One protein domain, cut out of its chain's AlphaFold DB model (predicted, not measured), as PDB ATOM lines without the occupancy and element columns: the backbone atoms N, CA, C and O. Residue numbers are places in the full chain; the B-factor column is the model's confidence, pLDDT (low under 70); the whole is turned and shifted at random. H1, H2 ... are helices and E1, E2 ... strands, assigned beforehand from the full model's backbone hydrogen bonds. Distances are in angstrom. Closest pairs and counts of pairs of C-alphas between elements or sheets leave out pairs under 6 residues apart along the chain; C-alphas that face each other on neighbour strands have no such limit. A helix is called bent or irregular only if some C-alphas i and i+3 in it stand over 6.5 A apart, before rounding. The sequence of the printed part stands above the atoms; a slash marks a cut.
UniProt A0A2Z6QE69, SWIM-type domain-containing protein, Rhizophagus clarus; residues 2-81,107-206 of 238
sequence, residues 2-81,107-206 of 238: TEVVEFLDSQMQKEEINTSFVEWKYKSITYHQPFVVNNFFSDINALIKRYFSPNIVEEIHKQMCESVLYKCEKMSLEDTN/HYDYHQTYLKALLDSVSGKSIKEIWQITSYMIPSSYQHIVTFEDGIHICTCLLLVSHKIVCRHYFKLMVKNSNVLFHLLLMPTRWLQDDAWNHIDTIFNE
ATOM      1  N   THR A   2     133.984 206.930 298.298       73.19
ATOM      2  CA  THR A   2     133.178 207.900 297.527       73.19
ATOM      3  C   THR A   2     134.015 208.809 296.619       73.19
ATOM      4  O   THR A   2     133.723 208.885 295.438       73.19
ATOM      5  N   GLU A   3     135.123 209.371 297.118       75.50
ATOM      6  CA  GLU A   3     136.020 210.232 296.319       75.50
ATOM      7  C   GLU A   3     136.628 209.513 295.104       75.50
ATOM      8  O   GLU A   3     136.733 210.086 294.031       75.50
ATOM      9  N   VAL A   4     136.973 208.226 295.239       79.06
ATOM     10  CA  VAL A   4     137.527 207.425 294.132       79.06
ATOM     11  C   VAL A   4     136.457 207.107 293.083       79.06
ATOM     12  O   VAL A   4     136.769 206.991 291.907       79.06
ATOM     13  N   VAL A   5     135.195 206.959 293.490       82.69
ATOM     14  CA  VAL A   5     134.087 206.709 292.556       82.69
ATOM     15  C   VAL A   5     133.738 207.981 291.788       82.69
ATOM     16  O   VAL A   5     133.624 207.927 290.571       82.69
ATOM     17  N   GLU A   6     133.643 209.124 292.469       86.56
ATOM     18  CA  GLU A   6     133.401 210.425 291.827       86.56
ATOM     19  C   GLU A   6     134.522 210.790 290.848       86.56
ATOM     20  O   GLU A   6     134.261 211.262 289.742       86.56
ATOM     21  N   PHE A   7     135.762 210.491 291.231       84.06
ATOM     22  CA  PHE A   7     136.929 210.617 290.376       84.06
ATOM     23  C   PHE A   7     136.820 209.798 289.082       84.06
ATOM     24  O   PHE A   7     136.983 210.324 287.981       84.06
ATOM     25  N   LEU A   8     136.521 208.503 289.216       80.25
ATOM     26  CA  LEU A   8     136.407 207.593 288.077       80.25
ATOM     27  C   LEU A   8     135.235 207.971 287.164       80.25
ATOM     28  O   LEU A   8     135.399 207.949 285.947       80.25
ATOM     29  N   ASP A   9     134.089 208.368 287.725       83.88
ATOM     30  CA  ASP A   9     132.935 208.824 286.942       83.88
ATOM     31  C   ASP A   9     133.251 210.113 286.162       83.88
ATOM     32  O   ASP A   9     132.865 210.239 284.998       83.88
ATOM     33  N   SER A  10     133.986 211.054 286.765       76.81
ATOM     34  CA  SER A  10     134.424 212.282 286.092       76.81
ATOM     35  C   SER A  10     135.385 211.992 284.935       76.81
ATOM     36  O   SER A  10     135.190 212.507 283.830       76.81
ATOM     37  N   GLN A  11     136.370 211.113 285.151       75.38
ATOM     38  CA  GLN A  11     137.300 210.683 284.103       75.38
ATOM     39  C   GLN A  11     136.565 209.986 282.952       75.38
ATOM     40  O   GLN A  11     136.778 210.319 281.787       75.38
ATOM     41  N   MET A  12     135.625 209.093 283.264       79.81
ATOM     42  CA  MET A  12     134.857 208.364 282.254       79.81
ATOM     43  C   MET A  12     133.995 209.305 281.390       79.81
ATOM     44  O   MET A  12     133.930 209.141 280.172       79.81
ATOM     45  N   GLN A  13     133.400 210.348 281.984       76.81
ATOM     46  CA  GLN A  13     132.683 211.391 281.236       76.81
ATOM     47  C   GLN A  13     133.620 212.230 280.352       76.81
ATOM     48  O   GLN A  13     133.270 212.542 279.210       76.81
ATOM     49  N   LYS A  14     134.822 212.580 280.841       72.31
ATOM     50  CA  LYS A  14     135.840 213.299 280.050       72.31
ATOM     51  C   LYS A  14     136.268 212.469 278.833       72.31
ATOM     52  O   LYS A  14     136.331 212.999 277.723       72.31
ATOM     53  N   GLU A  15     136.500 211.171 279.014       72.56
ATOM     54  CA  GLU A  15     136.858 210.243 277.936       72.56
ATOM     55  C   GLU A  15     135.740 210.071 276.898       72.56
ATOM     56  O   GLU A  15     136.018 210.045 275.696       72.56
ATOM     57  N   GLU A  16     134.475 210.016 277.322       73.50
ATOM     58  CA  GLU A  16     133.323 209.921 276.416       73.50
ATOM     59  C   GLU A  16     133.178 211.177 275.537       73.50
ATOM     60  O   GLU A  16     132.970 211.085 274.318       73.50
ATOM     61  N   ILE A  17     133.354 212.363 276.129       70.12
ATOM     62  CA  ILE A  17     133.343 213.638 275.398       70.12
ATOM     63  C   ILE A  17     134.521 213.703 274.423       70.12
ATOM     64  O   ILE A  17     134.331 214.074 273.260       70.12
ATOM     65  N   ASN A  18     135.722 213.308 274.859       68.69
ATOM     66  CA  ASN A  18     136.901 213.294 273.999       68.69
ATOM     67  C   ASN A  18     136.716 212.327 272.821       68.69
ATOM     68  O   ASN A  18     136.959 212.692 271.675       68.69
ATOM     69  N   THR A  19     136.183 211.131 273.074       72.56
ATOM     70  CA  THR A  19     135.862 210.149 272.029       72.56
ATOM     71  C   THR A  19     134.878 210.730 271.014       72.56
ATOM     72  O   THR A  19     135.120 210.673 269.808       72.56
ATOM     73  N   SER A  20     133.808 211.375 271.486       73.06
ATOM     74  CA  SER A  20     132.811 212.025 270.626       73.06
ATOM     75  C   SER A  20     133.413 213.152 269.778       73.06
ATOM     76  O   SER A  20     133.096 213.285 268.592       73.06
ATOM     77  N   PHE A  21     134.309 213.955 270.360       71.44
ATOM     78  CA  PHE A  21     135.035 215.004 269.646       71.44
ATOM     79  C   PHE A  21     135.971 214.423 268.583       71.44
ATOM     80  O   PHE A  21     135.952 214.871 267.436       71.44
ATOM     81  N   VAL A  22     136.756 213.406 268.939       68.12
ATOM     82  CA  VAL A  22     137.680 212.715 268.036       68.12
ATOM     83  C   VAL A  22     136.915 212.089 266.868       68.12
ATOM     84  O   VAL A  22     137.293 212.275 265.709       68.12
ATOM     85  N   GLU A  23     135.783 211.438 267.132       73.31
ATOM     86  CA  GLU A  23     134.901 210.922 266.088       73.31
ATOM     87  C   GLU A  23     134.371 212.020 265.166       73.31
ATOM     88  O   GLU A  23     134.373 211.858 263.942       73.31
ATOM     89  N   TRP A  24     133.891 213.133 265.726       75.62
ATOM     90  CA  TRP A  24     133.395 214.261 264.942       75.62
ATOM     91  C   TRP A  24     134.505 214.887 264.085       75.62
ATOM     92  O   TRP A  24     134.294 215.159 262.896       75.62
ATOM     93  N   LYS A  25     135.702 215.053 264.661       69.56
ATOM     94  CA  LYS A  25     136.902 215.564 263.992       69.56
ATOM     95  C   LYS A  25     137.257 214.659 262.813       69.56
ATOM     96  O   LYS A  25     137.334 215.147 261.686       69.56
ATOM     97  N   TYR A  26     137.373 213.347 263.022       68.81
ATOM     98  CA  TYR A  26     137.693 212.408 261.943       68.81
ATOM     99  C   TYR A  26     136.584 212.302 260.892       68.81
ATOM    100  O   TYR A  26     136.892 212.299 259.703       68.81
ATOM    101  N   LYS A  27     135.299 212.306 261.274       71.50
ATOM    102  CA  LYS A  27     134.180 212.363 260.308       71.50
ATOM    103  C   LYS A  27     134.274 213.606 259.415       71.50
ATOM    104  O   LYS A  27     134.085 213.508 258.203       71.50
ATOM    105  N   SER A  28     134.624 214.753 259.994       64.38
ATOM    106  CA  SER A  28     134.800 216.013 259.264       64.38
ATOM    107  C   SER A  28     136.035 215.988 258.355       64.38
ATOM    108  O   SER A  28     135.969 216.399 257.198       64.38
ATOM    109  N   ILE A  29     137.158 215.446 258.832       62.59
ATOM    110  CA  ILE A  29     138.400 215.325 258.055       62.59
ATOM    111  C   ILE A  29     138.211 214.389 256.858       62.59
ATOM    112  O   ILE A  29     138.569 214.761 255.742       62.59
ATOM    113  N   THR A  30     137.591 213.225 257.055       61.09
ATOM    114  CA  THR A  30     137.298 212.262 255.981       61.09
ATOM    115  C   THR A  30     136.405 212.880 254.903       61.09
ATOM    116  O   THR A  30     136.619 212.655 253.713       61.09
ATOM    117  N   TYR A  31     135.447 213.731 255.288       58.88
ATOM    118  CA  TYR A  31     134.620 214.473 254.334       58.88
ATOM    119  C   TYR A  31     135.448 215.435 253.461       58.88
ATOM    120  O   TYR A  31     135.217 215.552 252.255       58.88
ATOM    121  N   HIS A  32     136.455 216.090 254.041       60.75
ATOM    122  CA  HIS A  32     137.344 217.009 253.325       60.75
ATOM    123  C   HIS A  32     138.550 216.326 252.656       60.75
ATOM    124  O   HIS A  32     139.258 216.974 251.879       60.75
ATOM    125  N   GLN A  33     138.766 215.028 252.895       69.81
ATOM    126  CA  GLN A  33     139.970 214.313 252.472       69.81
ATOM    127  C   GLN A  33     140.221 214.356 250.958       69.81
ATOM    128  O   GLN A  33     141.327 214.739 250.559       69.81
ATOM    129  N   PRO A  34     139.238 214.069 250.077       76.94
ATOM    130  CA  PRO A  34     139.469 214.160 248.638       76.94
ATOM    131  C   PRO A  34     139.824 215.583 248.199       76.94
ATOM    132  O   PRO A  34     140.619 215.761 247.282       76.94
ATOM    133  N   PHE A  35     139.256 216.604 248.843       84.00
ATOM    134  CA  PHE A  35     139.495 217.995 248.473       84.00
ATOM    135  C   PHE A  35     140.915 218.439 248.832       84.00
ATOM    136  O   PHE A  35     141.616 218.973 247.974       84.00
ATOM    137  N   VAL A  36     141.355 218.215 250.075       86.81
ATOM    138  CA  VAL A  36     142.676 218.671 250.535       86.81
ATOM    139  C   VAL A  36     143.787 217.945 249.783       86.81
ATOM    140  O   VAL A  36     144.659 218.590 249.197       86.81
ATOM    141  N   VAL A  37     143.721 216.612 249.731       89.69
ATOM    142  CA  VAL A  37     144.752 215.797 249.080       89.69
ATOM    143  C   VAL A  37     144.859 216.141 247.594       89.69
ATOM    144  O   VAL A  37     145.963 216.335 247.094       89.69
ATOM    145  N   ASN A  38     143.737 216.290 246.882       88.94
ATOM    146  CA  ASN A  38     143.784 216.568 245.445       88.94
ATOM    147  C   ASN A  38     144.175 218.014 245.106       88.94
ATOM    148  O   ASN A  38     144.725 218.241 244.032       88.94
ATOM    149  N   ASN A  39     143.888 218.996 245.967       88.56
ATOM    150  CA  ASN A  39     144.193 220.399 245.662       88.56
ATOM    151  C   ASN A  39     145.605 220.824 246.052       88.56
ATOM    152  O   ASN A  39     146.173 221.682 245.380       88.56
ATOM    153  N   PHE A  40     146.154 220.270 247.133       89.19
ATOM    154  CA  PHE A  40     147.464 220.678 247.646       89.19
ATOM    155  C   PHE A  40     148.552 219.632 247.404       89.19
ATOM    156  O   PHE A  40     149.722 219.990 247.285       89.19
ATOM    157  N   PHE A  41     148.187 218.353 247.309       93.81
ATOM    158  CA  PHE A  41     149.138 217.245 247.376       93.81
ATOM    159  C   PHE A  41     148.902 216.188 246.290       93.81
ATOM    160  O   PHE A  41     149.223 215.023 246.508       93.81
ATOM    161  N   SER A  42     148.335 216.540 245.129       93.38
ATOM    162  CA  SER A  42     147.989 215.544 244.102       93.38
ATOM    163  C   SER A  42     149.201 214.777 243.584       93.38
ATOM    164  O   SER A  42     149.110 213.567 243.386       93.38
ATOM    165  N   ASP A  43     150.335 215.458 243.416       93.00
ATOM    166  CA  ASP A  43     151.562 214.840 242.905       93.00
ATOM    167  C   ASP A  43     152.176 213.907 243.956       93.00
ATOM    168  O   ASP A  43     152.529 212.767 243.657       93.00
ATOM    169  N   ILE A  44     152.186 214.341 245.223       93.81
ATOM    170  CA  ILE A  44     152.598 213.498 246.353       93.81
ATOM    171  C   ILE A  44     151.661 212.291 246.479       93.81
ATOM    172  O   ILE A  44     152.123 211.172 246.661       93.81
ATOM    173  N   ASN A  45     150.348 212.490 246.338       94.62
ATOM    174  CA  ASN A  45     149.346 211.431 246.415       94.62
ATOM    175  C   ASN A  45     149.549 210.366 245.328       94.62
ATOM    176  O   ASN A  45     149.444 209.173 245.606       94.62
ATOM    177  N   ALA A  46     149.847 210.788 244.096       93.19
ATOM    178  CA  ALA A  46     150.162 209.871 243.005       93.19
ATOM    179  C   ALA A  46     151.417 209.043 243.318       93.19
ATOM    180  O   ALA A  46     151.420 207.830 243.110       93.19
ATOM    181  N   LEU A  47     152.444 209.686 243.881       92.38
ATOM    182  CA  LEU A  47     153.693 209.040 244.262       92.38
ATOM    183  C   LEU A  47     153.501 208.024 245.400       92.38
ATOM    184  O   LEU A  47     153.868 206.861 245.254       92.38
ATOM    185  N   ILE A  48     152.881 208.416 246.518       93.31
ATOM    186  CA  ILE A  48     152.716 207.522 247.677       93.31
ATOM    187  C   ILE A  48     151.808 206.331 247.357       93.31
ATOM    188  O   ILE A  48     152.079 205.229 247.819       93.31
ATOM    189  N   LYS A  49     150.777 206.507 246.517       93.25
ATOM    190  CA  LYS A  49     149.903 205.403 246.080       93.25
ATOM    191  C   LYS A  49     150.620 204.374 245.217       93.25
ATOM    192  O   LYS A  49     150.181 203.230 245.160       93.25
ATOM    193  N   ARG A  50     151.682 204.787 244.525       91.75
ATOM    194  CA  ARG A  50     152.485 203.902 243.682       91.75
ATOM    195  C   ARG A  50     153.408 203.004 244.502       91.75
ATOM    196  O   ARG A  50     153.682 201.898 244.059       91.75
ATOM    197  N   TYR A  51     153.882 203.473 245.658       91.38
ATOM    198  CA  TYR A  51     154.975 202.818 246.384       91.38
ATOM    199  C   TYR A  51     154.628 202.344 247.800       91.38
ATOM    200  O   TYR A  51     155.275 201.423 248.290       91.38
ATOM    201  N   PHE A  52     153.635 202.929 248.474       91.44
ATOM    202  CA  PHE A  52     153.261 202.573 249.849       91.44
ATOM    203  C   PHE A  52     151.962 201.780 249.906       91.44
ATOM    204  O   PHE A  52     151.086 201.933 249.054       91.44
ATOM    205  N   SER A  53     151.825 200.925 250.922       90.44
ATOM    206  CA  SER A  53     150.611 200.130 251.125       90.44
ATOM    207  C   SER A  53     149.392 201.016 251.441       90.44
ATOM    208  O   SER A  53     149.558 202.116 251.978       90.44
ATOM    209  N   PRO A  54     148.156 200.551 251.165       90.56
ATOM    210  CA  PRO A  54     146.945 201.343 251.394       90.56
ATOM    211  C   PRO A  54     146.825 201.907 252.817       90.56
ATOM    212  O   PRO A  54     146.460 203.067 252.978       90.56
ATOM    213  N   ASN A  55     147.214 201.129 253.831       89.62
ATOM    214  CA  ASN A  55     147.153 201.544 255.235       89.62
ATOM    215  C   ASN A  55     148.090 202.729 255.530       89.62
ATOM    216  O   ASN A  55     147.731 203.642 256.266       89.62
ATOM    217  N   ILE A  56     149.289 202.736 254.938       91.88
ATOM    218  CA  ILE A  56     150.247 203.838 255.114       91.88
ATOM    219  C   ILE A  56     149.811 205.068 254.327       91.88
ATOM    220  O   ILE A  56     149.927 206.187 254.820       91.88
ATOM    221  N   VAL A  57     149.263 204.869 253.128       92.94
ATOM    222  CA  VAL A  57     148.678 205.958 252.341       92.94
ATOM    223  C   VAL A  57     147.548 206.640 253.115       92.94
ATOM    224  O   VAL A  57     147.493 207.867 253.131       92.94
ATOM    225  N   GLU A  58     146.684 205.875 253.785       90.44
ATOM    226  CA  GLU A  58     145.607 206.423 254.614       90.44
ATOM    227  C   GLU A  58     146.151 207.266 255.774       90.44
ATOM    228  O   GLU A  58     145.668 208.373 256.011       90.44
ATOM    229  N   GLU A  59     147.201 206.802 256.451       90.31
ATOM    230  CA  GLU A  59     147.808 207.560 257.546       90.31
ATOM    231  C   GLU A  59     148.459 208.861 257.053       90.31
ATOM    232  O   GLU A  59     148.260 209.924 257.642       90.31
ATOM    233  N   ILE A  60     149.147 208.829 255.907       92.88
ATOM    234  CA  ILE A  60     149.672 210.044 255.266       92.88
ATOM    235  C   ILE A  60     148.528 210.990 254.870       92.88
ATOM    236  O   ILE A  60     148.644 212.203 255.052       92.88
ATOM    237  N   HIS A  61     147.407 210.468 254.358       93.00
ATOM    238  CA  HIS A  61     146.242 211.290 254.025       93.00
ATOM    239  C   HIS A  61     145.676 211.996 255.250       93.00
ATOM    240  O   HIS A  61     145.372 213.182 255.142       93.00
ATOM    241  N   LYS A  62     145.586 211.335 256.410       90.12
ATOM    242  CA  LYS A  62     145.169 212.003 257.655       90.12
ATOM    243  C   LYS A  62     146.085 213.181 257.976       90.12
ATOM    244  O   LYS A  62     145.597 214.288 258.195       90.12
ATOM    245  N   GLN A  63     147.404 212.987 257.891       92.62
ATOM    246  CA  GLN A  63     148.381 214.056 258.137       92.62
ATOM    247  C   GLN A  63     148.245 215.220 257.136       92.62
ATOM    248  O   GLN A  63     148.261 216.383 257.539       92.62
ATOM    249  N   MET A  64     148.045 214.934 255.846       93.38
ATOM    250  CA  MET A  64     147.783 215.955 254.821       93.38
ATOM    251  C   MET A  64     146.483 216.724 255.077       93.38
ATOM    252  O   MET A  64     146.419 217.931 254.864       93.38
ATOM    253  N   CYS A  65     145.427 216.040 255.506       90.56
ATOM    254  CA  CYS A  65     144.127 216.673 255.700       90.56
ATOM    255  C   CYS A  65     144.107 217.548 256.945       90.56
ATOM    256  O   CYS A  65     143.588 218.659 256.900       90.56
ATOM    257  N   GLU A  66     144.724 217.093 258.033       88.25
ATOM    258  CA  GLU A  66     144.817 217.875 259.264       88.25
ATOM    259  C   GLU A  66     145.749 219.079 259.126       88.25
ATOM    260  O   GLU A  66     145.572 220.067 259.836       88.25
ATOM    261  N   SER A  67     146.676 219.082 258.159       92.00
ATOM    262  CA  SER A  67     147.597 220.207 257.975       92.00
ATOM    263  C   SER A  67     146.892 221.540 257.709       92.00
ATOM    264  O   SER A  67     147.461 222.596 257.964       92.00
ATOM    265  N   VAL A  68     145.657 221.537 257.192       90.19
ATOM    266  CA  VAL A  68     144.905 222.779 256.920       90.19
ATOM    267  C   VAL A  68     144.440 223.493 258.192       90.19
ATOM    268  O   VAL A  68     144.115 224.676 258.131       90.19
ATOM    269  N   LEU A  69     144.450 222.801 259.334       88.31
ATOM    270  CA  LEU A  69     144.004 223.314 260.631       88.31
ATOM    271  C   LEU A  69     145.067 224.144 261.362       88.31
ATOM    272  O   LEU A  69     144.829 224.577 262.485       88.31
ATOM    273  N   TYR A  70     146.211 224.401 260.730       91.00
ATOM    274  CA  TYR A  70     147.327 225.123 261.337       91.00
ATOM    275  C   TYR A  70     147.669 226.387 260.558       91.00
ATOM    276  O   TYR A  70     147.493 226.444 259.337       91.00
ATOM    277  N   LYS A  71     148.239 227.381 261.234       92.88
ATOM    278  CA  LYS A  71     149.027 228.459 260.620       92.88
ATOM    279  C   LYS A  71     150.520 228.143 260.712       92.88
ATOM    280  O   LYS A  71     150.929 227.280 261.475       92.88
ATOM    281  N   CYS A  72     151.316 228.815 259.889       93.19
ATOM    282  CA  CYS A  72     152.759 228.610 259.798       93.19
ATOM    283  C   CYS A  72     153.454 229.966 259.680       93.19
ATOM    284  O   CYS A  72     153.167 230.719 258.740       93.19
ATOM    285  N   GLU A  73     154.351 230.255 260.618       93.44
ATOM    286  CA  GLU A  73     155.065 231.524 260.766       93.44
ATOM    287  C   GLU A  73     156.572 231.248 260.868       93.44
ATOM    288  O   GLU A  73     157.002 230.324 261.558       93.44
ATOM    289  N   LYS A  74     157.382 232.001 260.113       92.88
ATOM    290  CA  LYS A  74     158.843 231.879 260.163       92.88
ATOM    291  C   LYS A  74     159.344 232.614 261.397       92.88
ATOM    292  O   LYS A  74     158.975 233.769 261.589       92.88
ATOM    293  N   MET A  75     160.203 231.972 262.175       87.25
ATOM    294  CA  MET A  75     160.850 232.599 263.323       87.25
ATOM    295  C   MET A  75     162.162 233.266 262.915       87.25
ATOM    296  O   MET A  75     162.833 232.814 261.980       87.25
ATOM    297  N   SER A  76     162.550 234.323 263.630       80.81
ATOM    298  CA  SER A  76     163.921 234.816 263.545       80.81
ATOM    299  C   SER A  76     164.838 233.936 264.407       80.81
ATOM    300  O   SER A  76     164.431 233.398 265.438       80.81
ATOM    301  N   LEU A  77     166.090 233.758 263.983       67.44
ATOM    302  CA  LEU A  77     167.078 232.998 264.763       67.44
ATOM    303  C   LEU A  77     167.453 233.717 266.071       67.44
ATOM    304  O   LEU A  77     167.844 233.065 267.033       67.44
ATOM    305  N   GLU A  78     167.285 235.040 266.132       62.50
ATOM    306  CA  GLU A  78     167.541 235.847 267.332       62.50
ATOM    307  C   GLU A  78     166.510 235.567 268.439       62.50
ATOM    308  O   GLU A  78     166.878 235.497 269.611       62.50
ATOM    309  N   ASP A  79     165.256 235.277 268.068       60.53
ATOM    310  CA  ASP A  79     164.188 234.896 269.006       60.53
ATOM    311  C   ASP A  79     164.453 233.537 269.681       60.53
ATOM    312  O   ASP A  79     163.913 233.247 270.746       60.53
ATOM    313  N   THR A  80     165.329 232.708 269.097       56.47
ATOM    314  CA  THR A  80     165.609 231.336 269.562       56.47
ATOM    315  C   THR A  80     166.295 231.299 270.936       56.47
ATOM    316  O   THR A  80     166.143 230.334 271.683       56.47
ATOM    317  N   ASN A  81     166.997 232.371 271.312       53.25
ATOM    318  CA  ASN A  81     167.700 232.464 272.595       53.25
ATOM    319  C   ASN A  81     166.793 232.867 273.773       53.25
ATOM    320  O   ASN A  81     167.242 232.814 274.914       53.25
ATOM    321  N   HIS A 107     147.127 211.863 270.837       54.88
ATOM    322  CA  HIS A 107     147.271 213.306 270.623       54.88
ATOM    323  C   HIS A 107     148.563 213.638 269.856       54.88
ATOM    324  O   HIS A 107     149.527 214.168 270.402       54.88
ATOM    325  N   TYR A 108     148.572 213.374 268.543       53.66
ATOM    326  CA  TYR A 108     149.673 213.748 267.628       53.66
ATOM    327  C   TYR A 108     150.020 215.252 267.615       53.66
ATOM    328  O   TYR A 108     151.037 215.653 267.045       53.66
ATOM    329  N   ASP A 109     149.160 216.071 268.219       60.31
ATOM    330  CA  ASP A 109     149.272 217.528 268.284       60.31
ATOM    331  C   ASP A 109     150.073 218.014 269.504       60.31
ATOM    332  O   ASP A 109     150.443 219.187 269.556       60.31
ATOM    333  N   TYR A 110     150.376 217.128 270.463       67.56
ATOM    334  CA  TYR A 110     151.204 217.459 271.619       67.56
ATOM    335  C   TYR A 110     152.699 217.398 271.273       67.56
ATOM    336  O   TYR A 110     153.150 216.598 270.446       67.56
ATOM    337  N   HIS A 111     153.485 218.270 271.902       69.75
ATOM    338  CA  HIS A 111     154.933 218.277 271.735       69.75
ATOM    339  C   HIS A 111     155.545 217.036 272.366       69.75
ATOM    340  O   HIS A 111     155.454 216.843 273.570       69.75
ATOM    341  N   GLN A 112     156.229 216.216 271.573       78.62
ATOM    342  CA  GLN A 112     157.018 215.112 272.129       78.62
ATOM    343  C   GLN A 112     158.376 215.602 272.648       78.62
ATOM    344  O   GLN A 112     159.030 214.914 273.424       78.62
ATOM    345  N   THR A 113     158.818 216.785 272.213       80.62
ATOM    346  CA  THR A 113     160.012 217.451 272.729       80.62
ATOM    347  C   THR A 113     159.912 218.968 272.600       80.62
ATOM    348  O   THR A 113     159.163 219.501 271.777       80.62
ATOM    349  N   TYR A 114     160.721 219.657 273.392       85.69
ATOM    350  CA  TYR A 114     160.867 221.105 273.386       85.69
ATOM    351  C   TYR A 114     161.865 221.556 272.319       85.69
ATOM    352  O   TYR A 114     162.795 220.826 271.970       85.69
ATOM    353  N   LEU A 115     161.704 222.782 271.806       86.75
ATOM    354  CA  LEU A 115     162.590 223.301 270.754       86.75
ATOM    355  C   LEU A 115     164.047 223.329 271.223       86.75
ATOM    356  O   LEU A 115     164.923 222.910 270.479       86.75
ATOM    357  N   LYS A 116     164.300 223.763 272.463       85.62
ATOM    358  CA  LYS A 116     165.651 223.811 273.034       85.62
ATOM    359  C   LYS A 116     166.303 222.428 273.072       85.62
ATOM    360  O   LYS A 116     167.378 222.249 272.516       85.62
ATOM    361  N   ALA A 117     165.598 221.434 273.612       85.12
ATOM    362  CA  ALA A 117     166.075 220.052 273.650       85.12
ATOM    363  C   ALA A 117     166.329 219.486 272.239       85.12
ATOM    364  O   ALA A 117     167.330 218.808 272.004       85.12
ATOM    365  N   LEU A 118     165.455 219.803 271.278       87.00
ATOM    366  CA  LEU A 118     165.642 219.431 269.877       87.00
ATOM    367  C   LEU A 118     166.902 220.083 269.296       87.00
ATOM    368  O   LEU A 118     167.695 219.383 268.673       87.00
ATOM    369  N   LEU A 119     167.113 221.383 269.515       87.88
ATOM    370  CA  LEU A 119     168.293 222.114 269.044       87.88
ATOM    371  C   LEU A 119     169.588 221.564 269.653       87.88
ATOM    372  O   LEU A 119     170.561 221.357 268.927       87.88
ATOM    373  N   ASP A 120     169.575 221.241 270.945       86.62
ATOM    374  CA  ASP A 120     170.708 220.625 271.637       86.62
ATOM    375  C   ASP A 120     171.054 219.251 271.032       86.62
ATOM    376  O   ASP A 120     172.230 218.941 270.806       86.62
ATOM    377  N   SER A 121     170.036 218.452 270.674       83.31
ATOM    378  CA  SER A 121     170.208 217.123 270.057       83.31
ATOM    379  C   SER A 121     170.813 217.157 268.648       83.31
ATOM    380  O   SER A 121     171.394 216.173 268.192       83.31
ATOM    381  N   VAL A 122     170.702 218.292 267.951       82.56
ATOM    382  CA  VAL A 122     171.235 218.488 266.591       82.56
ATOM    383  C   VAL A 122     172.444 219.416 266.558       82.56
ATOM    384  O   VAL A 122     172.817 219.898 265.482       82.56
ATOM    385  N   SER A 123     173.067 219.655 267.715       72.19
ATOM    386  CA  SER A 123     174.272 220.472 267.848       72.19
ATOM    387  C   SER A 123     175.358 220.000 266.865       72.19
ATOM    388  O   SER A 123     175.914 218.911 266.971       72.19
ATOM    389  N   GLY A 124     175.616 220.811 265.834       73.56
ATOM    390  CA  GLY A 124     176.564 220.506 264.754       73.56
ATOM    391  C   GLY A 124     175.964 220.446 263.346       73.56
ATOM    392  O   GLY A 124     176.717 220.496 262.375       73.56
ATOM    393  N   LYS A 125     174.634 220.396 263.196       82.38
ATOM    394  CA  LYS A 125     173.984 220.565 261.886       82.38
ATOM    395  C   LYS A 125     173.785 222.042 261.545       82.38
ATOM    396  O   LYS A 125     173.444 222.846 262.409       82.38
ATOM    397  N   SER A 126     173.940 222.388 260.265       87.06
ATOM    398  CA  SER A 126     173.664 223.742 259.773       87.06
ATOM    399  C   SER A 126     172.157 223.953 259.640       87.06
ATOM    400  O   SER A 126     171.525 223.410 258.729       87.06
ATOM    401  N   ILE A 127     171.585 224.716 260.570       89.88
ATOM    402  CA  ILE A 127     170.171 225.104 260.560       89.88
ATOM    403  C   ILE A 127     169.954 226.152 259.469       89.88
ATOM    404  O   ILE A 127     170.675 227.145 259.410       89.88
ATOM    405  N   LYS A 128     168.934 225.933 258.640       90.31
ATOM    406  CA  LYS A 128     168.522 226.843 257.572       90.31
ATOM    407  C   LYS A 128     167.396 227.763 258.036       90.31
ATOM    408  O   LYS A 128     167.488 228.981 257.908       90.31
ATOM    409  N   GLU A 129     166.316 227.192 258.570       92.06
ATOM    410  CA  GLU A 129     165.157 227.946 259.060       92.06
ATOM    411  C   GLU A 129     164.497 227.251 260.254       92.06
ATOM    412  O   GLU A 129     164.540 226.027 260.391       92.06
ATOM    413  N   ILE A 130     163.821 228.045 261.085       92.94
ATOM    414  CA  ILE A 130     162.941 227.562 262.150       92.94
ATOM    415  C   ILE A 130     161.544 228.135 261.904       92.94
ATOM    416  O   ILE A 130     161.383 229.319 261.594       92.94
ATOM    417  N   TRP A 131     160.535 227.278 262.009       94.69
ATOM    418  CA  TRP A 131     159.138 227.604 261.742       94.69
ATOM    419  C   TRP A 131     158.263 227.210 262.925       94.69
ATOM    420  O   TRP A 131     158.381 226.093 263.428       94.69
ATOM    421  N   GLN A 132     157.349 228.095 263.314       93.88
ATOM    422  CA  GLN A 132     156.310 227.837 264.306       93.88
ATOM    423  C   GLN A 132     154.993 227.493 263.603       93.88
ATOM    424  O   GLN A 132     154.553 228.186 262.678       93.88
ATOM    425  N   ILE A 133     154.363 226.408 264.042       93.56
ATOM    426  CA  ILE A 133     153.158 225.816 263.468       93.56
ATOM    427  C   ILE A 133     152.067 225.779 264.536       93.56
ATOM    428  O   ILE A 133     152.022 224.877 265.363       93.56
ATOM    429  N   THR A 134     151.168 226.756 264.512       90.75
ATOM    430  CA  THR A 134     150.146 226.940 265.554       90.75
ATOM    431  C   THR A 134     148.794 226.421 265.095       90.75
ATOM    432  O   THR A 134     148.380 226.706 263.968       90.75
ATOM    433  N   SER A 135     148.085 225.692 265.955       86.88
ATOM    434  CA  SER A 135     146.719 225.250 265.667       86.88
ATOM    435  C   SER A 135     145.759 226.443 265.599       86.88
ATOM    436  O   SER A 135     145.805 227.347 266.431       86.88
ATOM    437  N   TYR A 136     144.861 226.458 264.610       83.75
ATOM    438  CA  TYR A 136     143.761 227.429 264.569       83.75
ATOM    439  C   TYR A 136     142.709 227.158 265.646       83.75
ATOM    440  O   TYR A 136     141.994 228.076 266.036       83.75
ATOM    441  N   MET A 137     142.597 225.906 266.093       77.44
ATOM    442  CA  MET A 137     141.589 225.488 267.068       77.44
ATOM    443  C   MET A 137     142.060 225.729 268.501       77.44
ATOM    444  O   MET A 137     141.252 226.063 269.358       77.44
ATOM    445  N   ILE A 138     143.364 225.573 268.746       78.94
ATOM    446  CA  ILE A 138     143.986 225.715 270.066       78.94
ATOM    447  C   ILE A 138     145.273 226.536 269.891       78.94
ATOM    448  O   ILE A 138     146.335 225.957 269.674       78.94
ATOM    449  N   PRO A 139     145.209 227.879 269.926       75.12
ATOM    450  CA  PRO A 139     146.373 228.726 269.660       75.12
ATOM    451  C   PRO A 139     147.548 228.538 270.631       75.12
ATOM    452  O   PRO A 139     148.683 228.820 270.257       75.12
ATOM    453  N   SER A 140     147.289 228.041 271.843       74.50
ATOM    454  CA  SER A 140     148.318 227.664 272.823       74.50
ATOM    455  C   SER A 140     149.071 226.381 272.446       74.50
ATOM    456  O   SER A 140     150.161 226.142 272.952       74.50
ATOM    457  N   SER A 141     148.556 225.586 271.500       81.38
ATOM    458  CA  SER A 141     149.220 224.398 270.952       81.38
ATOM    459  C   SER A 141     149.977 224.757 269.665       81.38
ATOM    460  O   SER A 141     149.370 225.069 268.628       81.38
ATOM    461  N   TYR A 142     151.316 224.740 269.713       87.00
ATOM    462  CA  TYR A 142     152.153 225.188 268.592       87.00
ATOM    463  C   TYR A 142     153.434 224.378 268.381       87.00
ATOM    464  O   TYR A 142     154.410 224.578 269.065       87.00
ATOM    465  N   GLN A 143     153.552 223.572 267.332       91.38
ATOM    466  CA  GLN A 143     154.790 222.829 267.057       91.38
ATOM    467  C   GLN A 143     155.888 223.684 266.410       91.38
ATOM    468  O   GLN A 143     155.599 224.623 265.677       91.38
ATOM    469  N   HIS A 144     157.154 223.309 266.595       93.00
ATOM    470  CA  HIS A 144     158.271 223.868 265.837       93.00
ATOM    471  C   HIS A 144     158.795 222.874 264.805       93.00
ATOM    472  O   HIS A 144     158.807 221.659 265.027       93.00
ATOM    473  N   ILE A 145     159.256 223.401 263.676       94.00
ATOM    474  CA  ILE A 145     159.989 222.656 262.655       94.00
ATOM    475  C   ILE A 145     161.321 223.346 262.423       94.00
ATOM    476  O   ILE A 145     161.363 224.524 262.075       94.00
ATOM    477  N   VAL A 146     162.394 222.581 262.566       92.88
ATOM    478  CA  VAL A 146     163.747 222.993 262.201       92.88
ATOM    479  C   VAL A 146     164.077 222.359 260.859       92.88
ATOM    480  O   VAL A 146     163.982 221.138 260.712       92.88
ATOM    481  N   THR A 147     164.440 223.181 259.879       92.62
ATOM    482  CA  THR A 147     164.948 222.731 258.579       92.62
ATOM    483  C   THR A 147     166.448 222.972 258.499       92.62
ATOM    484  O   THR A 147     166.970 223.954 259.033       92.62
ATOM    485  N   PHE A 148     167.153 222.065 257.834       90.44
ATOM    486  CA  PHE A 148     168.606 222.087 257.701       90.44
ATOM    487  C   PHE A 148     169.021 222.370 256.253       90.44
ATOM    488  O   PHE A 148     168.227 222.236 255.319       90.44
ATOM    489  N   GLU A 149     170.278 222.769 256.058       87.94
ATOM    490  CA  GLU A 149     170.817 223.070 254.720       87.94
ATOM    491  C   GLU A 149     170.892 221.842 253.799       87.94
ATOM    492  O   GLU A 149     170.836 221.971 252.579       87.94
ATOM    493  N   ASP A 150     170.956 220.639 254.371       82.69
ATOM    494  CA  ASP A 150     170.915 219.360 253.653       82.69
ATOM    495  C   ASP A 150     169.488 218.923 253.263       82.69
ATOM    496  O   ASP A 150     169.284 217.810 252.780       82.69
ATOM    497  N   GLY A 151     168.483 219.780 253.475       79.38
ATOM    498  CA  GLY A 151     167.083 219.505 253.150       79.38
ATOM    499  C   GLY A 151     166.365 218.591 254.145       79.38
ATOM    500  O   GLY A 151     165.181 218.302 253.958       79.38
ATOM    501  N   ILE A 152     167.035 218.147 255.211       85.31
ATOM    502  CA  ILE A 152     166.402 217.395 256.294       85.31
ATOM    503  C   ILE A 152     165.559 218.351 257.152       85.31
ATOM    504  O   ILE A 152     165.805 219.558 257.222       85.31
ATOM    505  N   HIS A 153     164.552 217.809 257.832       91.50
ATOM    506  CA  HIS A 153     163.782 218.529 258.837       91.50
ATOM    507  C   HIS A 153     163.538 217.663 260.072       91.50
ATOM    508  O   HIS A 153     163.505 216.434 259.985       91.50
ATOM    509  N   ILE A 154     163.312 218.314 261.211       92.19
ATOM    510  CA  ILE A 154     162.809 217.676 262.431       92.19
ATOM    511  C   ILE A 154     161.704 218.559 263.005       92.19
ATOM    512  O   ILE A 154     161.812 219.784 263.022       92.19
ATOM    513  N   CYS A 155     160.625 217.925 263.456       93.12
ATOM    514  CA  CYS A 155     159.513 218.592 264.120       93.12
ATOM    515  C   CYS A 155     159.456 218.187 265.594       93.12
ATOM    516  O   CYS A 155     159.663 217.018 265.906       93.12
ATOM    517  N   THR A 156     159.092 219.114 266.478       91.88
ATOM    518  CA  THR A 156     158.913 218.861 267.921       91.88
ATOM    519  C   THR A 156     157.831 217.827 268.244       91.88
ATOM    520  O   THR A 156     157.861 217.230 269.314       91.88
ATOM    521  N   CYS A 157     156.911 217.540 267.314       90.50
ATOM    522  CA  CYS A 157     155.957 216.432 267.464       90.50
ATOM    523  C   CYS A 157     156.615 215.049 267.317       90.50
ATOM    524  O   CYS A 157     155.976 214.044 267.593       90.50
ATOM    525  N   LEU A 158     157.854 214.981 266.810       89.88
ATOM    526  CA  LEU A 158     158.658 213.772 266.592       89.88
ATOM    527  C   LEU A 158     157.965 212.613 265.849       89.88
ATOM    528  O   LEU A 158     158.501 211.509 265.835       89.88
ATOM    529  N   LEU A 159     156.846 212.834 265.149       90.00
ATOM    530  CA  LEU A 159     156.114 211.760 264.456       90.00
ATOM    531  C   LEU A 159     156.981 211.011 263.432       90.00
ATOM    532  O   LEU A 159     156.899 209.787 263.305       90.00
ATOM    533  N   LEU A 160     157.864 211.735 262.740       90.50
ATOM    534  CA  LEU A 160     158.807 211.137 261.797       90.50
ATOM    535  C   LEU A 160     159.843 210.250 262.499       90.50
ATOM    536  O   LEU A 160     160.322 209.282 261.919       90.50
ATOM    537  N   VAL A 161     160.176 210.543 263.753       87.44
ATOM    538  CA  VAL A 161     161.132 209.764 264.546       87.44
ATOM    539  C   VAL A 161     160.440 208.557 265.177       87.44
ATOM    540  O   VAL A 161     160.920 207.436 265.000       87.44
ATOM    541  N   SER A 162     159.300 208.767 265.844       85.44
ATOM    542  CA  SER A 162     158.581 207.744 266.613       85.44
ATOM    543  C   SER A 162     157.780 206.786 265.729       85.44
ATOM    544  O   SER A 162     157.908 205.569 265.847       85.44
ATOM    545  N   HIS A 163     157.004 207.317 264.785       85.88
ATOM    546  CA  HIS A 163     156.106 206.530 263.930       85.88
ATOM    547  C   HIS A 163     156.624 206.378 262.504       85.88
ATOM    548  O   HIS A 163     156.072 205.600 261.726       85.88
ATOM    549  N   LYS A 164     157.724 207.062 262.163       90.31
ATOM    550  CA  LYS A 164     158.336 207.002 260.834       90.31
ATOM    551  C   LYS A 164     157.396 207.489 259.721       90.31
ATOM    552  O   LYS A 164     157.456 206.984 258.601       90.31
ATOM    553  N   ILE A 165     156.530 208.456 260.040       91.00
ATOM    554  CA  ILE A 165     155.565 209.086 259.126       91.00
ATOM    555  C   ILE A 165     155.736 210.605 259.191       91.00
ATOM    556  O   ILE A 165     155.931 211.179 260.263       91.00
ATOM    557  N   VAL A 166     155.670 211.264 258.035       93.19
ATOM    558  CA  VAL A 166     155.755 212.727 257.934       93.19
ATOM    559  C   VAL A 166     154.525 213.369 258.581       93.19
ATOM    560  O   VAL A 166     153.393 212.979 258.299       93.19
ATOM    561  N   CYS A 167     154.732 214.357 259.452       93.88
ATOM    562  CA  CYS A 167     153.651 214.963 260.222       93.88
ATOM    563  C   CYS A 167     152.861 216.024 259.452       93.88
ATOM    564  O   CYS A 167     153.369 216.706 258.557       93.88
ATOM    565  N   ARG A 168     151.621 216.239 259.899       93.25
ATOM    566  CA  ARG A 168     150.743 217.346 259.490       93.25
ATOM    567  C   ARG A 168     151.418 218.719 259.540       93.25
ATOM    568  O   ARG A 168     151.169 219.551 258.671       93.25
ATOM    569  N   HIS A 169     152.315 218.946 260.502       94.62
ATOM    570  CA  HIS A 169     153.042 220.209 260.639       94.62
ATOM    571  C   HIS A 169     153.973 220.447 259.441       94.62
ATOM    572  O   HIS A 169     154.009 221.548 258.893       94.62
ATOM    573  N   TYR A 170     154.677 219.407 258.981       95.38
ATOM    574  CA  TYR A 170     155.523 219.500 257.793       95.38
ATOM    575  C   TYR A 170     154.692 219.704 256.527       95.38
ATOM    576  O   TYR A 170     155.012 220.571 255.718       95.38
ATOM    577  N   PHE A 171     153.566 218.996 256.386       95.25
ATOM    578  CA  PHE A 171     152.638 219.240 255.276       95.25
ATOM    579  C   PHE A 171     152.081 220.671 255.285       95.25
ATOM    580  O   PHE A 171     151.952 221.284 254.223       95.25
ATOM    581  N   LYS A 172     151.830 221.263 256.462       95.00
ATOM    582  CA  LYS A 172     151.433 222.674 256.560       95.00
ATOM    583  C   LYS A 172     152.542 223.596 256.062       95.00
ATOM    584  O   LYS A 172     152.258 224.534 255.311       95.00
ATOM    585  N   LEU A 173     153.780 223.339 256.478       95.06
ATOM    586  CA  LEU A 173     154.945 224.096 256.034       95.06
ATOM    587  C   LEU A 173     155.116 223.999 254.510       95.06
ATOM    588  O   LEU A 173     155.282 225.028 253.864       95.06
ATOM    589  N   MET A 174     154.963 222.809 253.925       94.19
ATOM    590  CA  MET A 174     155.001 222.596 252.472       94.19
ATOM    591  C   MET A 174     153.953 223.419 251.705       94.19
ATOM    592  O   MET A 174     154.230 223.936 250.624       94.19
ATOM    593  N   VAL A 175     152.741 223.566 252.246       92.00
ATOM    594  CA  VAL A 175     151.695 224.410 251.630       92.00
ATOM    595  C   VAL A 175     152.065 225.892 251.683       92.00
ATOM    596  O   VAL A 175     151.676 226.660 250.804       92.00
ATOM    597  N   LYS A 176     152.799 226.319 252.716       92.00
ATOM    598  CA  LYS A 176     153.173 227.722 252.927       92.00
ATOM    599  C   LYS A 176     154.464 228.117 252.205       92.00
ATOM    600  O   LYS A 176     154.562 229.258 251.756       92.00
ATOM    601  N   ASN A 177     155.437 227.214 252.127       88.31
ATOM    602  CA  ASN A 177     156.781 227.459 251.618       88.31
ATOM    603  C   ASN A 177     157.079 226.525 250.437       88.31
ATOM    604  O   ASN A 177     157.295 225.329 250.619       88.31
ATOM    605  N   SER A 178     157.141 227.092 249.229       84.69
ATOM    606  CA  SER A 178     157.387 226.354 247.982       84.69
ATOM    607  C   SER A 178     158.780 225.728 247.886       84.69
ATOM    608  O   SER A 178     158.997 224.879 247.027       84.69
ATOM    609  N   ASN A 179     159.719 226.133 248.746       85.56
ATOM    610  CA  ASN A 179     161.071 225.574 248.780       85.56
ATOM    611  C   ASN A 179     161.151 224.272 249.588       85.56
ATOM    612  O   ASN A 179     162.198 223.628 249.605       85.56
ATOM    613  N   VAL A 180     160.075 223.901 250.286       89.62
ATOM    614  CA  VAL A 180     160.005 222.665 251.064       89.62
ATOM    615  C   VAL A 180     159.425 221.570 250.183       89.62
ATOM    616  O   VAL A 180     158.319 221.689 249.656       89.62
ATOM    617  N   LEU A 181     160.196 220.498 250.020       91.38
ATOM    618  CA  LEU A 181     159.898 219.417 249.091       91.38
ATOM    619  C   LEU A 181     159.675 218.100 249.835       91.38
ATOM    620  O   LEU A 181     160.165 217.883 250.945       91.38
ATOM    621  N   PHE A 182     158.936 217.201 249.202       92.12
ATOM    622  CA  PHE A 182     158.721 215.835 249.645       92.12
ATOM    623  C   PHE A 182     159.515 214.870 248.772       92.12
ATOM    624  O   PHE A 182     159.542 215.001 247.551       92.12
ATOM    625  N   HIS A 183     160.110 213.862 249.398       91.00
ATOM    626  CA  HIS A 183     160.711 212.726 248.715       91.00
ATOM    627  C   HIS A 183     160.325 211.440 249.449       91.00
ATOM    628  O   HIS A 183     160.176 211.455 250.671       91.00
ATOM    629  N   LEU A 184     160.190 210.320 248.730       89.44
ATOM    630  CA  LEU A 184     159.796 209.031 249.324       89.44
ATOM    631  C   LEU A 184     160.725 208.609 250.463       89.44
ATOM    632  O   LEU A 184     160.261 208.126 251.490       89.44
ATOM    633  N   LEU A 185     162.025 208.863 250.298       87.75
ATOM    634  CA  LEU A 185     163.063 208.504 251.269       87.75
ATOM    635  C   LEU A 185     163.078 209.376 252.532       87.75
ATOM    636  O   LEU A 185     163.907 209.151 253.409       87.75
ATOM    637  N   LEU A 186     162.161 210.344 252.663       88.88
ATOM    638  CA  LEU A 186     161.867 210.928 253.974       88.88
ATOM    639  C   LEU A 186     161.290 209.871 254.921       88.88
ATOM    640  O   LEU A 186     161.508 209.944 256.126       88.88
ATOM    641  N   MET A 187     160.564 208.890 254.383       90.31
ATOM    642  CA  MET A 187     159.986 207.787 255.138       90.31
ATOM    643  C   MET A 187     160.840 206.520 254.972       90.31
ATOM    644  O   MET A 187     161.376 206.277 253.890       90.31
ATOM    645  N   PRO A 188     160.969 205.673 256.011       85.75
ATOM    646  CA  PRO A 188     161.743 204.445 255.911       85.75
ATOM    647  C   PRO A 188     161.193 203.484 254.867       85.75
ATOM    648  O   PRO A 188     159.985 203.285 254.736       85.75
ATOM    649  N   THR A 189     162.118 202.792 254.213       85.88
ATOM    650  CA  THR A 189     161.847 201.799 253.169       85.88
ATOM    651  C   THR A 189     160.958 200.648 253.639       85.88
ATOM    652  O   THR A 189     160.275 200.043 252.823       85.88
ATOM    653  N   ARG A 190     160.863 200.386 254.952       85.69
ATOM    654  CA  ARG A 190     159.931 199.391 255.523       85.69
ATOM    655  C   ARG A 190     158.452 199.661 255.206       85.69
ATOM    656  O   ARG A 190     157.636 198.767 255.378       85.69
ATOM    657  N   TRP A 191     158.101 200.891 254.823       88.44
ATOM    658  CA  TRP A 191     156.737 201.260 254.435       88.44
ATOM    659  C   TRP A 191     156.428 201.032 252.955       88.44
ATOM    660  O   TRP A 191     155.268 201.144 252.547       88.44
ATOM    661  N   LEU A 192     157.451 200.724 252.158       87.62
ATOM    662  CA  LEU A 192     157.292 200.354 250.760       87.62
ATOM    663  C   LEU A 192     156.555 199.020 250.646       87.62
ATOM    664  O   LEU A 192     156.726 198.132 251.479       87.62
ATOM    665  N   GLN A 193     155.740 198.888 249.601       86.69
ATOM    666  CA  GLN A 193     155.166 197.601 249.223       86.69
ATOM    667  C   GLN A 193     156.280 196.621 248.805       86.69
ATOM    668  O   GLN A 193     157.362 197.032 248.382       86.69
ATOM    669  N   ASP A 194     156.024 195.318 248.936       76.81
ATOM    670  CA  ASP A 194     157.040 194.271 248.742       76.81
ATOM    671  C   ASP A 194     157.676 194.289 247.339       76.81
ATOM    672  O   ASP A 194     158.857 193.988 247.171       76.81
ATOM    673  N   ASP A 195     156.914 194.674 246.317       78.19
ATOM    674  CA  ASP A 195     157.374 194.786 244.933       78.19
ATOM    675  C   ASP A 195     158.272 196.010 244.694       78.19
ATOM    676  O   ASP A 195     159.189 195.955 243.869       78.19
ATOM    677  N   ALA A 196     158.076 197.086 245.456       73.12
ATOM    678  CA  ALA A 196     158.854 198.314 245.359       73.12
ATOM    679  C   ALA A 196     160.314 198.140 245.820       73.12
ATOM    680  O   ALA A 196     161.196 198.841 245.320       73.12
ATOM    681  N   TRP A 197     160.605 197.168 246.695       70.06
ATOM    682  CA  TRP A 197     161.978 196.842 247.110       70.06
ATOM    683  C   TRP A 197     162.869 196.411 245.945       70.06
ATOM    684  O   TRP A 197     164.048 196.762 245.903       70.06
ATOM    685  N   ASN A 198     162.299 195.716 244.961       73.38
ATOM    686  CA  ASN A 198     163.027 195.280 243.766       73.38
ATOM    687  C   ASN A 198     163.379 196.447 242.826       73.38
ATOM    688  O   ASN A 198     164.109 196.266 241.851       73.38
ATOM    689  N   HIS A 199     162.861 197.642 243.112       74.50
ATOM    690  CA  HIS A 199     163.007 198.847 242.309       74.50
ATOM    691  C   HIS A 199     163.558 200.016 243.135       74.50
ATOM    692  O   HIS A 199     163.262 201.173 242.840       74.50
ATOM    693  N   ILE A 200     164.374 199.732 244.157       77.19
ATOM    694  CA  ILE A 200     164.905 200.768 245.052       77.19
ATOM    695  C   ILE A 200     165.720 201.828 244.297       77.19
ATOM    696  O   ILE A 200     165.574 203.015 244.571       77.19
ATOM    697  N   ASP A 201     166.478 201.427 243.270       80.12
ATOM    698  CA  ASP A 201     167.214 202.347 242.393       80.12
ATOM    699  C   ASP A 201     166.271 203.315 241.665       80.12
ATOM    700  O   ASP A 201     166.598 204.482 241.461       80.12
ATOM    701  N   THR A 202     165.069 202.862 241.304       82.50
ATOM    702  CA  THR A 202     164.036 203.723 240.716       82.50
ATOM    703  C   THR A 202     163.541 204.748 241.733       82.50
ATOM    704  O   THR A 202     163.364 205.906 241.374       82.50
ATOM    705  N   ILE A 203     163.381 204.357 243.003       83.94
ATOM    706  CA  ILE A 203     162.936 205.244 244.092       83.94
ATOM    707  C   ILE A 203     163.968 206.340 244.373       83.94
ATOM    708  O   ILE A 203     163.583 207.485 244.585       83.94
ATOM    709  N   PHE A 204     165.267 206.023 244.341       83.44
ATOM    710  CA  PHE A 204     166.332 207.029 244.482       83.44
ATOM    711  C   PHE A 204     166.317 208.083 243.369       83.44
ATOM    712  O   PHE A 204     166.795 209.195 243.576       83.44
ATOM    713  N   ASN A 205     165.786 207.726 242.198       84.50
ATOM    714  CA  ASN A 205     165.688 208.607 241.040       84.50
ATOM    715  C   ASN A 205     164.329 209.320 240.931       84.50
ATOM    716  O   ASN A 205     164.131 210.089 239.988       84.50
ATOM    717  N   GLU A 206     163.386 209.075 241.850       87.31
ATOM    718  CA  GLU A 206     162.136 209.835 241.890       87.31
ATOM    719  C   GLU A 206     162.424 211.308 242.242       87.31
ATOM    720  O   GLU A 206     163.368 211.622 242.972       87.31
TER     721      GLU A 206
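Overview. This is residues 2 to 81 and 107 to 206 of the 238 residues of the protein "SWIM-type domain-containing protein" of Rhizophagus clarus (UniProt A0A2Z6QE69). A small curled sheet of four strands, E1 to E4, has H7 packed on it, and H7 also packs on H3, which sits in a group with H2 and the end of H1; from this body residues 2 to 21 of H1 stick out as a long arm. H8 lies after a long link, near H2. There are 180 residues printed, with eight named helices and four named strands in the order H1 H2 H3 E1 H4 H5 E2 E3 E4 H6 H7 H8, class mixed; the sheet, E1 E2 E3 E4, is all antiparallel. It is only just compact, close to loose, with a radius of gyration of the C-alphas of 18.5 A and spans of 65 by 43 by 28 A.

Arrangement. Start with H1, residues 2 to 40, which has a kink of 52 degrees near residue 32 and is irregular, C-alphas 31 and 34 being 7.5 A apart. Its residues 29 to 37 alone touch H3, residues 54 to 69, about perpendicular at 85 degrees; the closest C-alphas, Val 36 and Cys 65, are 5.7 A apart. H2, residues 42 to 51, is close but not clearly touching H3, the closest C-alphas being Ile 48 and Val 57, 6.4 A. Look next at the sheet of E1, residues 70 to 74, E2, 127 to 135, E3, 142 to 148, and E4, 153 to 155; E2 E3 E4 are a meander, each strand the antiparallel neighbour of the one before. Within hydrogen-bond range are N 73 and O 132, 2.9 A, N 133 and O 143, 2.7 A, and N 146 and O 154, 2.9 A. H4, residues 78 to 81, is not on the sheet; H5, residues 115 to 121, only grazes it with residues 115 to 119. H6, residues 159 to 162, is only just not on it, with 4 pairs of C-alphas within 10 A. H7, residues 168 to 176, is on the sheet and touches H3, which touches H7 with its residues 62 to 68 alone; the closest C-alphas of the two are those of Gln 63 and Arg 168, 4.3 A apart. H8, residues 196 to 204, is irregular, C-alphas 198 and 201 being 8.3 A apart. Every O i to N i+4 pair is within range in H2, H5 and H7, but 33 of 35 in H1, 10 of 12 in H3 and 3 of 5 in H8; H4 and H6 are too short for such a pair.

Along the chain. Find C-alpha 2 at (133.178, 207.900, 297.527); from there H1 runs 53.4 A. H3 and E2 each span 24.0 A, and H8 ends at C-alpha 204, (166.332, 207.029, 244.482).

Size, cuts and confidence. The C-alphas farthest apart, Thr 2 and Asn 205, are 65.2 A apart. Residues 82 to 106 are not printed, with 28.1 A between C-alphas 81 and 107, and H7 to H8 is a long link. Look for low confidence, pLDDT under 70, at residues 28 to 33, 77 to 81 and 107 to 111, among others.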